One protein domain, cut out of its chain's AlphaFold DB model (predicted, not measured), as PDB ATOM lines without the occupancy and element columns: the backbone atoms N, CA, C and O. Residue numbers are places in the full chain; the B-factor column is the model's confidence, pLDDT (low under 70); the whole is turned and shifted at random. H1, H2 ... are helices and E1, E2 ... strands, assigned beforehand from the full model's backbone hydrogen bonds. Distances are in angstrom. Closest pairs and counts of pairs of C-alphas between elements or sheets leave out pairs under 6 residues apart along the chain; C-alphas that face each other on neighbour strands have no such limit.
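What this domain is: This is residues 15 to 122 of the 187 residues of an uncharacterized protein of Pseudomonas graminis (UniProt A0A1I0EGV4). Picture an elongated model with two parts set end to end: at one end a small three-stranded sheet with helix H2 lying along one face, at the other two helices, H1 and H3, which cross as a narrow X beyond the end of the sheet where E1 begins and E3 ends. The hairpin of E2 and E3 reaches toward the far end of the sheet part, and H3 runs toward the other. The printed part has 108 residues, with three named helices and three named strands in the order H1 E1 H2 E2 E3 H3; the sheet order is E1 - E3 - E2, antiparallel, and the class is mixed, helices and strands. The whole is loose, with a radius of gyration of the C-alphas of 17.0 A, and a rod spanning 59 by 29 by 23 A.

Where its parts are: Find C-alpha 15 at (78.082, 93.454, 77.429); from there H1 runs through residues 15 to 30, 22.8 A. Next come strand E1, residues 44 to 50, 19.9 A, and helix H2, residues 52 to 64, 18.4 A. Strand E2 takes residues 79 to 83, 13.0 A; E3, residues 89 to 96, starts with C-alpha 89 at (126.697, 91.267, 85.649) and covers 23.2 A. H3, residues 99 to 122, runs 34.4 A to C-alpha 122 at (73.083, 89.764, 94.241).

How they stand to each other: Begin at E3, the inner strand: it is antiparallel to E1, with N 47 and O 93 at 2.9 A, and to E2, its hairpin partner, with N 82 and O 90 at 2.8 A. H2 is on the sheet at a height of 9.4 A, over E1 and E3, and runs along the strands, at 8 degrees to E3 on the local plane; its closest C-alphas to E3 are those of Ala 55 and Ile 91, 6.6 A apart. This gives two layers, helix on one face of a sheet. E1, H2 and E2 form a split strand-helix-strand unit, two strands running the same way with E3 between them, and its crossover is right-handed. Residues 68 to 69 pair with residues 95 to 96 of E3, antiparallel. Move on to H1 and H3: they touch, opposite ways at a steep tilt of 42 degrees, the closest C-alphas being those of Cys 21 and Phe 110, 6.0 A apart; H3 does so with residues 106 to 117 alone. H2 and H3 are apart. In H1, H2 and H3 every O i to N i+4 pair is within hydrogen-bond range.

The domain as a whole: Look for the farthest pair at the C-alphas of Gly 87 and Glu 122, 58.8 A apart. The printed part has no cut; the links H1 to E1 and H2 to E2 are long. The mean pLDDT of the printed part is 90.1, and residues 38 to 40 and 85 to 86 are under 70.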
ATOM      1  N   THR A  15      77.248  92.388  78.006       93.62
ATOM      2  CA  THR A  15      78.082  93.454  77.429       93.62
ATOM      3  C   THR A  15      78.977  94.122  78.472       93.62
ATOM      4  O   THR A  15      80.120  94.463  78.181       93.62
ATOM      5  N   THR A  16      78.484  94.284  79.702       93.00
ATOM      6  CA  THR A  16      79.288  94.795  80.819       93.00
ATOM      7  C   THR A  16      80.377  93.799  81.193       93.00
ATOM      8  O   THR A  16      81.531  94.192  81.343       93.00
ATOM      9  N   PHE A  17      80.028  92.516  81.295       95.44
ATOM     10  CA  PHE A  17      80.994  91.465  81.592       95.44
ATOM     11  C   PHE A  17      82.080  91.355  80.513       95.44
ATOM     12  O   PHE A  17      83.260  91.322  80.850       95.44
ATOM     13  N   ASP A  18      81.708  91.394  79.233       95.50
ATOM     14  CA  ASP A  18      82.651  91.359  78.112       95.50
ATOM     15  C   ASP A  18      83.631  92.539  78.180       95.50
ATOM     16  O   ASP A  18      84.840  92.352  78.050       95.50
ATOM     17  N   HIS A  19      83.137  93.743  78.488       96.12
ATOM     18  CA  HIS A  19      83.996  94.913  78.669       96.12
ATOM     19  C   HIS A  19      84.977  94.747  79.839       96.12
ATOM     20  O   HIS A  19      86.147  95.114  79.725       96.12
ATOM     21  N   MET A  20      84.526  94.172  80.956       95.00
ATOM     22  CA  MET A  20      85.400  93.869  82.092       95.00
ATOM     23  C   MET A  20      86.474  92.840  81.710       95.00
ATOM     24  O   MET A  20      87.642  93.018  82.059       95.00
ATOM     25  N   CYS A  21      86.111  91.791  80.964       96.38
ATOM     26  CA  CYS A  21      87.056  90.804  80.441       96.38
ATOM     27  C   CYS A  21      88.088  91.438  79.501       96.38
ATOM     28  O   CYS A  21      89.277  91.141  79.613       96.38
ATOM     29  N   ASP A  22      87.669  92.350  78.623       96.75
ATOM     30  CA  ASP A  22      88.582  93.076  77.739       96.75
ATOM     31  C   ASP A  22      89.586  93.925  78.519       96.75
ATOM     32  O   ASP A  22      90.787  93.872  78.243       96.75
ATOM     33  N   GLN A  23      89.127  94.658  79.534       95.50
ATOM     34  CA  GLN A  23      90.015  95.433  80.403       95.50
ATOM     35  C   GLN A  23      91.001  94.534  81.156       95.50
ATOM     36  O   GLN A  23      92.194  94.836  81.212       95.50
ATOM     37  N   ALA A  24      90.525  93.412  81.700       94.38
ATOM     38  CA  ALA A  24      91.371  92.454  82.403       94.38
ATOM     39  C   ALA A  24      92.412  91.814  81.478       94.38
ATOM     40  O   ALA A  24      93.560  91.641  81.884       94.38
ATOM     41  N   ARG A  25      92.047  91.523  80.223       95.88
ATOM     42  CA  ARG A  25      92.989  91.049  79.204       95.88
ATOM     43  C   ARG A  25      94.075  92.079  78.921       95.88
ATOM     44  O   ARG A  25      95.244  91.725  78.981       95.88
ATOM     45  N   ILE A  26      93.703  93.335  78.665       94.25
ATOM     46  CA  ILE A  26      94.667  94.417  78.404       94.25
ATOM     47  C   ILE A  26      95.629  94.567  79.587       94.25
ATOM     48  O   ILE A  26      96.840  94.674  79.403       94.25
ATOM     49  N   PHE A  27      95.101  94.531  80.813       93.00
ATOM     50  CA  PHE A  27      95.917  94.607  82.020       93.00
ATOM     51  C   PHE A  27      96.870  93.410  82.153       93.00
ATOM     52  O   PHE A  27      98.058  93.597  82.408       93.00
ATOM     53  N   TYR A  28      96.376  92.189  81.939       94.25
ATOM     54  CA  TYR A  28      97.185  90.969  81.960       94.25
ATOM     55  C   TYR A  28      98.305  90.997  80.910       94.25
ATOM     56  O   TYR A  28      99.449  90.659  81.214       94.25
ATOM     57  N   GLU A  29      97.991  91.440  79.691       92.19
ATOM     58  CA  GLU A  29      98.945  91.565  78.584       92.19
ATOM     59  C   GLU A  29     100.043  92.599  78.866       92.19
ATOM     60  O   GLU A  29     101.188  92.398  78.466       92.19
ATOM     61  N   ALA A  30      99.720  93.662  79.606       88.62
ATOM     62  CA  ALA A  30     100.670  94.688  80.033       88.62
ATOM     63  C   ALA A  30     101.442  94.335  81.321       88.62
ATOM     64  O   ALA A  30     102.377  95.046  81.697       88.62
ATOM     65  N   THR A  31     101.056  93.267  82.025       90.94
ATOM     66  CA  THR A  31     101.639  92.909  83.322       90.94
ATOM     67  C   THR A  31     102.875  92.033  83.150       90.94
ATOM     68  O   THR A  31     102.851  91.013  82.457       90.94
ATOM     69  N   ILE A  32     103.947  92.416  83.846       91.19
ATOM     70  CA  ILE A  32     105.159  91.614  83.991       91.19
ATOM     71  C   ILE A  32     105.036  90.764  85.256       91.19
ATOM     72  O   ILE A  32     105.023  91.274  86.377       91.19
ATOM     73  N   GLU A  33     104.989  89.455  85.070       90.69
ATOM     74  CA  GLU A  33     105.142  88.473  86.125       90.69
ATOM     75  C   GLU A  33     106.613  88.341  86.504       90.69
ATOM     76  O   GLU A  33     107.473  88.050  85.673       90.69
ATOM     77  N   LYS A  34     106.899  88.515  87.789       87.75
ATOM     78  CA  LYS A  34     108.215  88.258  88.368       87.75
ATOM     79  C   LYS A  34     108.079  86.989  89.201       87.75
ATOM     80  O   LYS A  34     107.578  87.095  90.313       87.75
ATOM     81  N   PRO A  35     108.515  85.804  88.738       77.81
ATOM     82  CA  PRO A  35     108.272  84.534  89.436       77.81
ATOM     83  C   PRO A  35     108.832  84.485  90.866       77.81
ATOM     84  O   PRO A  35     108.385  83.703  91.697       77.81
ATOM     85  N   GLN A  36     109.812  85.343  91.159       74.06
ATOM     86  CA  GLN A  36     110.410  85.522  92.485       74.06
ATOM     87  C   GLN A  36     109.473  86.258  93.467       74.06
ATOM     88  O   GLN A  36     109.687  86.233  94.678       74.06
ATOM     89  N   HIS A  37     108.439  86.927  92.954       70.38
ATOM     90  CA  HIS A  37     107.436  87.669  93.704       70.38
ATOM     91  C   HIS A  37     106.062  87.022  93.498       70.38
ATOM     92  O   HIS A  37     105.550  86.923  92.391       70.38
ATOM     93  N   LEU A  38     105.436  86.593  94.591       61.31
ATOM     94  CA  LEU A  38     104.291  85.674  94.579       61.31
ATOM     95  C   LEU A  38     102.954  86.210  94.020       61.31
ATOM     96  O   LEU A  38     101.964  85.498  94.111       61.31
ATOM     97  N   ASN A  39     102.864  87.419  93.458       60.78
ATOM     98  CA  ASN A  39     101.577  88.133  93.474       60.78
ATOM     99  C   ASN A  39     101.005  88.659  92.147       60.78
ATOM    100  O   ASN A  39      99.940  89.267  92.192       60.78
ATOM    101  N   ALA A  40     101.604  88.423  90.977       68.50
ATOM    102  CA  ALA A  40     100.993  88.900  89.728       68.50
ATOM    103  C   ALA A  40     101.159  87.912  88.573       68.50
ATOM    104  O   ALA A  40     102.273  87.699  88.105       68.50
ATOM    105  N   LYS A  41     100.033  87.355  88.098       84.62
ATOM    106  CA  LYS A  41      99.971  86.653  86.813       84.62
ATOM    107  C   LYS A  41     100.045  87.683  85.689       84.62
ATOM    108  O   LYS A  41      99.231  88.606  85.658       84.62
ATOM    109  N   GLY A  42     100.989  87.511  84.777       91.62
ATOM    110  CA  GLY A  42     101.192  88.406  83.640       91.62
ATOM    111  C   GLY A  42     101.512  87.641  82.364       91.62
ATOM    112  O   GLY A  42     102.005  86.512  82.410       91.62
ATOM    113  N   ALA A  43     101.231  88.255  81.214       93.50
ATOM    114  CA  ALA A  43     101.577  87.676  79.918       93.50
ATOM    115  C   ALA A  43     103.090  87.672  79.663       93.50
ATOM    116  O   ALA A  43     103.583  86.826  78.913       93.50
ATOM    117  N   ILE A  44     103.811  88.620  80.269       93.94
ATOM    118  CA  ILE A  44     105.264  88.756  80.183       93.94
ATOM    119  C   ILE A  44     105.863  88.194  81.465       93.94
ATOM    120  O   ILE A  44     105.362  88.486  82.544       93.94
ATOM    121  N   VAL A  45     106.942  87.424  81.367       94.00
ATOM    122  CA  VAL A  45     107.687  86.927  82.528       94.00
ATOM    123  C   VAL A  45     109.083  87.529  82.536       94.00
ATOM    124  O   VAL A  45     109.751  87.571  81.502       94.00
ATOM    125  N   GLU A  46     109.516  87.972  83.711       92.94
ATOM    126  CA  GLU A  46     110.844  88.516  83.966       92.94
ATOM    127  C   GLU A  46     111.695  87.538  84.780       92.94
ATOM    128  O   GLU A  46     111.296  87.071  85.848       92.94
ATOM    129  N   PHE A  47     112.917  87.297  84.313       91.50
ATOM    130  CA  PHE A  47     113.942  86.577  85.061       91.50
ATOM    131  C   PHE A  47     115.184  87.448  85.231       91.50
ATOM    132  O   PHE A  47     115.645  88.058  84.273       91.50
ATOM    133  N   MET A  48     115.759  87.450  86.433       91.19
ATOM    134  CA  MET A  48     117.058  88.061  86.727       91.19
ATOM    135  C   MET A  48     118.088  86.955  86.945       91.19
ATOM    136  O   MET A  48     117.918  86.141  87.854       91.19
ATOM    137  N   ILE A  49     119.121  86.902  86.103       91.44
ATOM    138  CA  ILE A  49     120.105  85.810  86.079       91.44
ATOM    139  C   ILE A  49     121.522  86.371  86.129       91.44
ATOM    140  O   ILE A  49     121.861  87.296  85.397       91.44
ATOM    141  N   GLU A  50     122.365  85.792  86.977       91.75
ATOM    142  CA  GLU A  50     123.771  86.165  87.082       91.75
ATOM    143  C   GLU A  50     124.622  85.465  86.012       91.75
ATOM    144  O   GLU A  50     124.625  84.237  85.898       91.75
ATOM    145  N   GLY A  51     125.367  86.259  85.238       88.25
ATOM    146  CA  GLY A  51     126.312  85.775  84.231       88.25
ATOM    147  C   GLY A  51     125.703  85.428  82.865       88.25
ATOM    148  O   GLY A  51     124.571  84.964  82.730       88.25
ATOM    149  N   CYS A  52     126.508  85.614  81.813       87.06
ATOM    150  CA  CYS A  52     126.069  85.455  80.422       87.06
ATOM    151  C   CYS A  52     125.709  84.013  80.045       87.06
ATOM    152  O   CYS A  52     124.713  83.786  79.361       87.06
ATOM    153  N   GLN A  53     126.507  83.030  80.474       91.00
ATOM    154  CA  GLN A  53     126.283  81.631  80.102       91.00
ATOM    155  C   GLN A  53     124.991  81.060  80.725       91.00
ATOM    156  O   GLN A  53     124.187  80.504  79.973       91.00
ATOM    157  N   PRO A  54     124.719  81.223  82.038       92.88
ATOM    158  CA  PRO A  54     123.440  80.808  82.619       92.88
ATOM    159  C   PRO A  54     122.234  81.511  81.987       92.88
ATOM    160  O   PRO A  54     121.223  80.861  81.720       92.88
ATOM    161  N   ALA A  55     122.348  82.811  81.688       92.00
ATOM    162  CA  ALA A  55     121.279  83.566  81.039       92.00
ATOM    163  C   ALA A  55     120.959  83.033  79.633       92.00
ATOM    164  O   ALA A  55     119.791  82.825  79.302       92.00
ATOM    165  N   ALA A  56     121.985  82.736  78.828       91.50
ATOM    166  CA  ALA A  56     121.812  82.154  77.498       91.50
ATOM    167  C   ALA A  56     121.160  80.762  77.551       91.50
ATOM    168  O   ALA A  56     120.244  80.481  76.776       91.50
ATOM    169  N   HIS A  57     121.583  79.906  78.491       95.50
ATOM    170  CA  HIS A  57     120.955  78.598  78.695       95.50
ATOM    171  C   HIS A  57     119.483  78.729  79.090       95.50
ATOM    172  O   HIS A  57     118.638  78.062  78.493       95.50
ATOM    173  N   LYS A  58     119.157  79.612  80.045       94.50
ATOM    174  CA  LYS A  58     117.767  79.801  80.475       94.50
ATOM    175  C   LYS A  58     116.894  80.339  79.350       94.50
ATOM    176  O   LYS A  58     115.768  79.886  79.179       94.50
ATOM    177  N   TYR A  59     117.409  81.273  78.559       94.44
ATOM    178  CA  TYR A  59     116.684  81.777  77.401       94.44
ATOM    179  C   TYR A  59     116.383  80.668  76.385       94.44
ATOM    180  O   TYR A  59     115.251  80.546  75.927       94.44
ATOM    181  N   HIS A  60     117.359  79.810  76.082       95.50
ATOM    182  CA  HIS A  60     117.152  78.676  75.181       95.50
ATOM    183  C   HIS A  60     116.117  77.671  75.717       95.50
ATOM    184  O   HIS A  60     115.282  77.178  74.956       95.50
ATOM    185  N   GLU A  61     116.135  77.402  77.025       96.56
ATOM    186  CA  GLU A  61     115.128  76.580  77.707       96.56
ATOM    187  C   GLU A  61     113.721  77.178  77.551       96.56
ATOM    188  O   GLU A  61     112.792  76.471  77.164       96.56
ATOM    189  N   LEU A  62     113.571  78.488  77.781       95.19
ATOM    190  CA  LEU A  62     112.296  79.197  77.648       95.19
ATOM    191  C   LEU A  62     111.762  79.133  76.211       95.19
ATOM    192  O   LEU A  62     110.601  78.784  76.006       95.19
ATOM    193  N   LEU A  63     112.610  79.394  75.211       95.12
ATOM    194  CA  LEU A  63     112.215  79.276  73.804       95.12
ATOM    195  C   LEU A  63     111.778  77.847  73.449       95.12
ATOM    196  O   LEU A  63     110.783  77.657  72.755       95.12
ATOM    197  N   SER A  64     112.489  76.839  73.960       96.38
ATOM    198  CA  SER A  64     112.148  75.425  73.745       96.38
ATOM    199  C   SER A  64     110.819  75.038  74.403       96.38
ATOM    200  O   SER A  64     110.114  74.166  73.903       96.38
ATOM    201  N   ALA A  65     110.456  75.712  75.496       95.19
ATOM    202  CA  ALA A  65     109.171  75.572  76.173       95.19
ATOM    203  C   ALA A  65     108.033  76.389  75.519       95.19
ATOM    204  O   ALA A  65     106.924  76.416  76.047       95.19
ATOM    205  N   GLY A  66     108.284  77.054  74.385       95.56
ATOM    206  CA  GLY A  66     107.272  77.795  73.626       95.56
ATOM    207  C   GLY A  66     107.079  79.251  74.055       95.56
ATOM    208  O   GLY A  66     106.150  79.903  73.577       95.56
ATOM    209  N   TYR A  67     107.937  79.777  74.933       96.25
ATOM    210  CA  TYR A  67     107.972  81.211  75.211       96.25
ATOM    211  C   TYR A  67     108.512  81.949  73.992       96.25
ATOM    212  O   TYR A  67     109.385  81.446  73.281       96.25
ATOM    213  N   THR A  68     108.028  83.165  73.765       94.81
ATOM    214  CA  THR A  68     108.476  83.979  72.635       94.81
ATOM    215  C   THR A  68     109.186  85.241  73.110       94.81
ATOM    216  O   THR A  68     108.868  85.758  74.183       94.81
ATOM    217  N   PRO A  69     110.128  85.780  72.319       93.19
ATOM    218  CA  PRO A  69     110.672  87.110  72.568       93.19
ATOM    219  C   PRO A  69     109.555  88.158  72.599       93.19
ATOM    220  O   PRO A  69     108.462  87.935  72.063       93.19
ATOM    221  N   LEU A  70     109.833  89.310  73.207       91.00
ATOM    222  CA  LEU A  70     108.907  90.436  73.143       91.00
ATOM    223  C   LEU A  70     108.727  90.903  71.685       91.00
ATOM    224  O   LEU A  70     109.684  90.854  70.905       91.00
ATOM    225  N   PRO A  71     107.520  91.363  71.307       86.94
ATOM    226  CA  PRO A  71     107.290  91.947  69.992       86.94
ATOM    227  C   PRO A  71     108.133  93.213  69.807       86.94
ATOM    228  O   PRO A  71     108.503  93.875  70.777       86.94
ATOM    229  N   VAL A  72     108.428  93.560  68.553       83.69
ATOM    230  CA  VAL A  72     109.308  94.694  68.215       83.69
ATOM    231  C   VAL A  72     108.733  96.021  68.714       83.69
ATOM    232  O   VAL A  72     109.488  96.922  69.067       83.69
ATOM    233  N   GLU A  73     107.408  96.140  68.785       85.06
ATOM    234  CA  GLU A  73     106.719  97.335  69.279       85.06
ATOM    235  C   GLU A  73     106.692  97.436  70.813       85.06
ATOM    236  O   GLU A  73     106.188  98.420  71.356       85.06
ATOM    237  N   SER A  74     107.203  96.426  71.526       84.06
ATOM    238  CA  SER A  74     107.256  96.438  72.984       84.06
ATOM    239  C   SER A  74     108.143  97.587  73.483       84.06
ATOM    240  O   SER A  74     109.278  97.723  73.029       84.06
ATOM    241  N   PRO A  75     107.696  98.375  74.479       83.75
ATOM    242  CA  PRO A  75     108.541  99.384  75.118       83.75
ATOM    243  C   PRO A  75     109.633  98.769  76.014       83.75
ATOM    244  O   PRO A  75     110.473  99.492  76.542       83.75
ATOM    245  N   LEU A  76     109.596  97.449  76.225       84.81
ATOM    246  CA  LEU A  76     110.551  96.698  77.034       84.81
ATOM    247  C   LEU A  76     111.574  95.986  76.149       84.81
ATOM    248  O   LEU A  76     111.220  95.365  75.144       84.81
ATOM    249  N   GLU A  77     112.828  95.990  76.589       84.94
ATOM    250  CA  GLU A  77     113.890  95.197  75.978       84.94
ATOM    251  C   GLU A  77     113.761  93.724  76.394       84.94
ATOM    252  O   GLU A  77     113.559  93.414  77.570       84.94
ATOM    253  N   SER A  78     113.925  92.794  75.445       83.88
ATOM    254  CA  SER A  78     113.945  91.351  75.764       83.88
ATOM    255  C   SER A  78     115.130  90.973  76.658       83.88
ATOM    256  O   SER A  78     115.039  90.020  77.427       83.88
ATOM    257  N   PHE A  79     116.226  91.734  76.578       87.12
ATOM    258  CA  PHE A  79     117.401  91.583  77.425       87.12
ATOM    259  C   PHE A  79     117.852  92.936  77.935       87.12
ATOM    260  O   PHE A  79     118.031  93.852  77.139       87.12
ATOM    261  N   HIS A  80     118.116  93.025  79.232       87.19
ATOM    262  CA  HIS A  80     118.697  94.214  79.832       87.19
ATOM    263  C   HIS A  80     119.877  93.827  80.728       87.19
ATOM    264  O   HIS A  80     119.776  92.917  81.553       87.19
ATOM    265  N   LEU A  81     121.022  94.486  80.540       84.75
ATOM    266  CA  LEU A  81     122.219  94.268  81.355       84.75
ATOM    267  C   LEU A  81     122.205  95.216  82.551       84.75
ATOM    268  O   LEU A  81     122.290  96.430  82.396       84.75
ATOM    269  N   VAL A  82     122.170  94.647  83.751       83.50
ATOM    270  CA  VAL A  82     122.199  95.384  85.011       83.50
ATOM    271  C   VAL A  82     123.589  95.243  85.629       83.50
ATOM    272  O   VAL A  82     123.973  94.185  86.136       83.50
ATOM    273  N   GLY A  83     124.366  96.325  85.565       75.94
ATOM    274  CA  GLY A  83     125.663  96.417  86.229       75.94
ATOM    275  C   GLY A  83     125.492  96.626  87.732       75.94
ATOM    276  O   GLY A  83     124.780  97.534  88.158       75.94
ATOM    277  N   THR A  84     126.155  95.804  88.545       72.62
ATOM    278  CA  THR A  84     126.135  95.940  90.010       72.62
ATOM    279  C   THR A  84     127.450  96.525  90.534       72.62
ATOM    280  O   THR A  84     128.502  96.392  89.904       72.62
ATOM    281  N   ALA A  85     127.418  97.146  91.719       66.75
ATOM    282  CA  ALA A  85     128.565  97.831  92.331       66.75
ATOM    283  C   ALA A  85     129.766  96.921  92.701       66.75
ATOM    284  O   ALA A  85     130.747  97.407  93.255       66.75
ATOM    285  N   GLY A  86     129.718  95.621  92.387       67.88
ATOM    286  CA  GLY A  86     130.790  94.647  92.634       67.88
ATOM    287  C   GLY A  86     131.379  93.998  91.377       67.88
ATOM    288  O   GLY A  86     132.119  93.030  91.499       67.88
ATOM    289  N   GLY A  87     131.035  94.474  90.172       71.06
ATOM    290  CA  GLY A  87     131.489  93.866  88.910       71.06
ATOM    291  C   GLY A  87     130.716  92.608  88.494       71.06
ATOM    292  O   GLY A  87     131.031  92.007  87.469       71.06
ATOM    293  N   VAL A  88     129.683  92.227  89.253       73.25
ATOM    294  CA  VAL A  88     128.748  91.160  88.882       73.25
ATOM    295  C   VAL A  88     127.766  91.694  87.840       73.25
ATOM    296  O   VAL A  88     127.156  92.754  88.024       73.25
ATOM    297  N   VAL A  89     127.621  90.954  86.743       83.38
ATOM    298  CA  VAL A  89     126.697  91.267  85.649       83.38
ATOM    299  C   VAL A  89     125.421  90.458  85.842       83.38
ATOM    300  O   VAL A  89     125.446  89.226  85.765       83.38
ATOM    301  N   LEU A  90     124.309  91.154  86.070       89.00
ATOM    302  CA  LEU A  90     122.975  90.563  86.058       89.00
ATOM    303  C   LEU A  90     122.340  90.804  84.688       89.00
ATOM    304  O   LEU A  90     122.440  91.894  84.128       89.00
ATOM    305  N   ILE A  91     121.688  89.786  84.147       91.19
ATOM    306  CA  ILE A  91     120.948  89.856  82.892       91.19
ATOM    307  C   ILE A  91     119.477  89.655  83.218       91.19
ATOM    308  O   ILE A  91     119.073  88.612  83.736       91.19
ATOM    309  N   GLN A  92     118.693  90.674  82.904       92.25
ATOM    310  CA  GLN A  92     117.244  90.631  82.934       92.25
ATOM    311  C   GLN A  92     116.749  90.082  81.599       92.25
ATOM    312  O   GLN A  92     117.174  90.551  80.544       92.25
ATOM    313  N   ILE A  93     115.863  89.093  81.648       93.62
ATOM    314  CA  ILE A  93     115.247  88.471  80.478       93.62
ATOM    315  C   ILE A  93     113.744  88.693  80.562       93.62
ATOM    316  O   ILE A  93     113.132  88.298  81.555       93.62
ATOM    317  N   HIS A  94     113.161  89.259  79.508       94.75
ATOM    318  CA  HIS A  94     111.716  89.360  79.333       94.75
ATOM    319  C   HIS A  94     111.263  88.489  78.165       94.75
ATOM    320  O   HIS A  94     111.769  88.608  77.049       94.75
ATOM    321  N   VAL A  95     110.277  87.635  78.420       95.06
ATOM    322  CA  VAL A  95     109.662  86.771  77.407       95.06
ATOM    323  C   VAL A  95     108.152  86.736  77.577       95.06
ATOM    324  O   VAL A  95     107.637  86.905  78.680       95.06
ATOM    325  N   VAL A  96     107.434  86.491  76.487       95.38
ATOM    326  CA  VAL A  96     105.986  86.279  76.497       95.38
ATOM    327  C   VAL A  96     105.696  84.801  76.734       95.38
ATOM    328  O   VAL A  96     106.321  83.932  76.119       95.38
ATOM    329  N   LYS A  97     104.732  84.513  77.610       95.94
ATOM    330  CA  LYS A  97     104.264  83.150  77.879       95.94
ATOM    331  C   LYS A  97     103.657  82.479  76.636       95.94
ATOM    332  O   LYS A  97     103.034  83.162  75.808       95.94
ATOM    333  N   PRO A  98     103.728  81.138  76.556       96.62
ATOM    334  CA  PRO A  98     102.995  80.350  75.572       96.62
ATOM    335  C   PRO A  98     101.504  80.717  75.508       96.62
ATOM    336  O   PRO A  98     100.882  81.074  76.512       96.62
ATOM    337  N   ALA A  99     100.920  80.677  74.309       94.44
ATOM    338  CA  ALA A  99      99.544  81.128  74.081       94.44
ATOM    339  C   ALA A  99      98.498  80.292  74.839       94.44
ATOM    340  O   ALA A  99      97.512  80.839  75.323       94.44
ATOM    341  N   ASP A 100      98.730  78.988  74.969       95.94
ATOM    342  CA  ASP A 100      97.924  78.049  75.749       95.94
ATOM    343  C   ASP A 100      97.955  78.377  77.247       95.94
ATOM    344  O   ASP A 100      96.899  78.451  77.878       95.94
ATOM    345  N   GLN A 101      99.137  78.672  77.799       95.19
ATOM    346  CA  GLN A 101      99.264  79.104  79.191       95.19
ATOM    347  C   GLN A 101      98.537  80.434  79.430       95.19
ATOM    348  O   GLN A 101      97.788  80.564  80.399       95.19
ATOM    349  N   ARG A 102      98.703  81.410  78.528       94.88
ATOM    350  CA  ARG A 102      97.998  82.700  78.616       94.88
ATOM    351  C   ARG A 102      96.485  82.532  78.535       94.88
ATOM    352  O   ARG A 102      95.765  83.149  79.313       94.88
ATOM    353  N   ALA A 103      95.997  81.686  77.629       95.50
ATOM    354  CA  ALA A 103      94.571  81.412  77.487       95.50
ATOM    355  C   ALA A 103      93.984  80.756  78.745       95.50
ATOM    356  O   ALA A 103      92.907  81.154  79.188       95.50
ATOM    357  N   ALA A 104      94.698  79.800  79.348       95.75
ATOM    358  CA  ALA A 104      94.283  79.177  80.601       95.75
ATOM    359  C   ALA A 104      94.221  80.197  81.750       95.75
ATOM    360  O   ALA A 104      93.212  80.284  82.447       95.75
ATOM    361  N   GLU A 105      95.256  81.026  81.907       95.06
ATOM    362  CA  GLU A 105      95.300  82.049  82.958       95.06
ATOM    363  C   GLU A 105      94.219  83.127  82.781       95.06
ATOM    364  O   GLU A 105      93.570  83.501  83.758       95.06
ATOM    365  N   LEU A 106      93.980  83.598  81.552       95.50
ATOM    366  CA  LEU A 106      92.892  84.533  81.251       95.50
ATOM    367  C   LEU A 106      91.519  83.915  81.522       95.50
ATOM    368  O   LEU A 106      90.651  84.580  82.081       95.50
ATOM    369  N   ASN A 107      91.321  82.641  81.183       96.50
ATOM    370  CA  ASN A 107      90.074  81.943  81.477       96.50
ATOM    371  C   ASN A 107      89.816  81.829  82.991       96.50
ATOM    372  O   ASN A 107      88.688  82.048  83.439       96.50
ATOM    373  N   ASP A 108      90.853  81.546  83.784       95.69
ATOM    374  CA  ASP A 108      90.756  81.550  85.248       95.69
ATOM    375  C   ASP A 108      90.362  82.938  85.773       95.69
ATOM    376  O   ASP A 108      89.460  83.056  86.607       95.69
ATOM    377  N   ILE A 109      91.001  83.995  85.252       94.75
ATOM    378  CA  ILE A 109      90.691  85.389  85.601       94.75
ATOM    379  C   ILE A 109      89.227  85.700  85.278       94.75
ATOM    380  O   ILE A 109      88.490  86.147  86.155       94.75
ATOM    381  N   PHE A 110      88.771  85.414  84.058       96.38
ATOM    382  CA  PHE A 110      87.397  85.695  83.631       96.38
ATOM    383  C   PHE A 110      86.366  84.907  84.436       96.38
ATOM    384  O   PHE A 110      85.316  85.443  84.789       96.38
ATOM    385  N   THR A 111      86.674  83.657  84.779       96.31
ATOM    386  CA  THR A 111      85.812  82.835  85.633       96.31
ATOM    387  C   THR A 111      85.682  83.454  87.023       96.31
ATOM    388  O   THR A 111      84.564  83.640  87.508       96.31
ATOM    389  N   GLY A 112      86.800  83.850  87.641       95.69
ATOM    390  CA  GLY A 112      86.797  84.539  88.932       95.69
ATOM    391  C   GLY A 112      86.028  85.862  88.888       95.69
ATOM    392  O   GLY A 112      85.201  86.132  89.760       95.69
ATOM    393  N   MET A 113      86.224  86.651  87.831       95.38
ATOM    394  CA  MET A 113      85.501  87.906  87.617       95.38
ATOM    395  C   MET A 113      83.999  87.692  87.451       95.38
ATOM    396  O   MET A 113      83.217  88.463  87.997       95.38
ATOM    397  N   LYS A 114      83.575  86.641  86.740       96.12
ATOM    398  CA  LYS A 114      82.152  86.330  86.566       96.12
ATOM    399  C   LYS A 114      81.493  85.990  87.896       96.12
ATOM    400  O   LYS A 114      80.402  86.479  88.175       96.12
ATOM    401  N   VAL A 115      82.159  85.169  88.709       96.56
ATOM    402  CA  VAL A 115      81.684  84.815  90.053       96.56
ATOM    403  C   VAL A 115      81.551  86.067  90.915       96.56
ATOM    404  O   VAL A 115      80.512  86.265  91.543       96.56
ATOM    405  N   GLN A 116      82.564  86.937  90.907       95.31
ATOM    406  CA  GLN A 116      82.527  88.180  91.671       95.31
ATOM    407  C   GLN A 116      81.420  89.122  91.177       95.31
ATOM    408  O   GLN A 116      80.655  89.630  91.987       95.31
ATOM    409  N   TYR A 117      81.266  89.285  89.862       95.12
ATOM    410  CA  TYR A 117      80.237  90.147  89.285       95.12
ATOM    411  C   TYR A 117      78.822  89.673  89.641       95.12
ATOM    412  O   TYR A 117      77.982  90.477  90.035       95.12
ATOM    413  N   LEU A 118      78.559  88.365  89.566       94.38
ATOM    414  CA  LEU A 118      77.273  87.803  89.987       94.38
ATOM    415  C   LEU A 118      77.006  88.045  91.476       94.38
ATOM    416  O   LEU A 118      75.911  88.471  91.834       94.38
ATOM    417  N   LYS A 119      78.015  87.857  92.329       94.75
ATOM    418  CA  LYS A 119      77.904  88.141  93.763       94.75
ATOM    419  C   LYS A 119      77.608  89.619  94.035       94.75
ATOM    420  O   LYS A 119      76.757  89.931  94.864       94.75
ATOM    421  N   ASP A 120      78.281  90.528  93.338       92.62
ATOM    422  CA  ASP A 120      78.063  91.968  93.493       92.62
ATOM    423  C   ASP A 120      76.653  92.374  93.043       92.62
ATOM    424  O   ASP A 120      76.005  93.197  93.690       92.62
ATOM    425  N   LEU A 121      76.137  91.748  91.980       92.81
ATOM    426  CA  LEU A 121      74.757  91.940  91.536       92.81
ATOM    427  C   LEU A 121      73.743  91.450  92.569       92.81
ATOM    428  O   LEU A 121      72.779  92.161  92.833       92.81
ATOM    429  N   GLU A 122      73.954  90.281  93.175       91.44
ATOM    430  CA  GLU A 122      73.083  89.764  94.241       91.44
ATOM    431  C   GLU A 122      73.037  90.718  95.442       91.44
ATOM    432  O   GLU A 122      71.961  91.036  95.953       91.44
TER     433      GLU A 122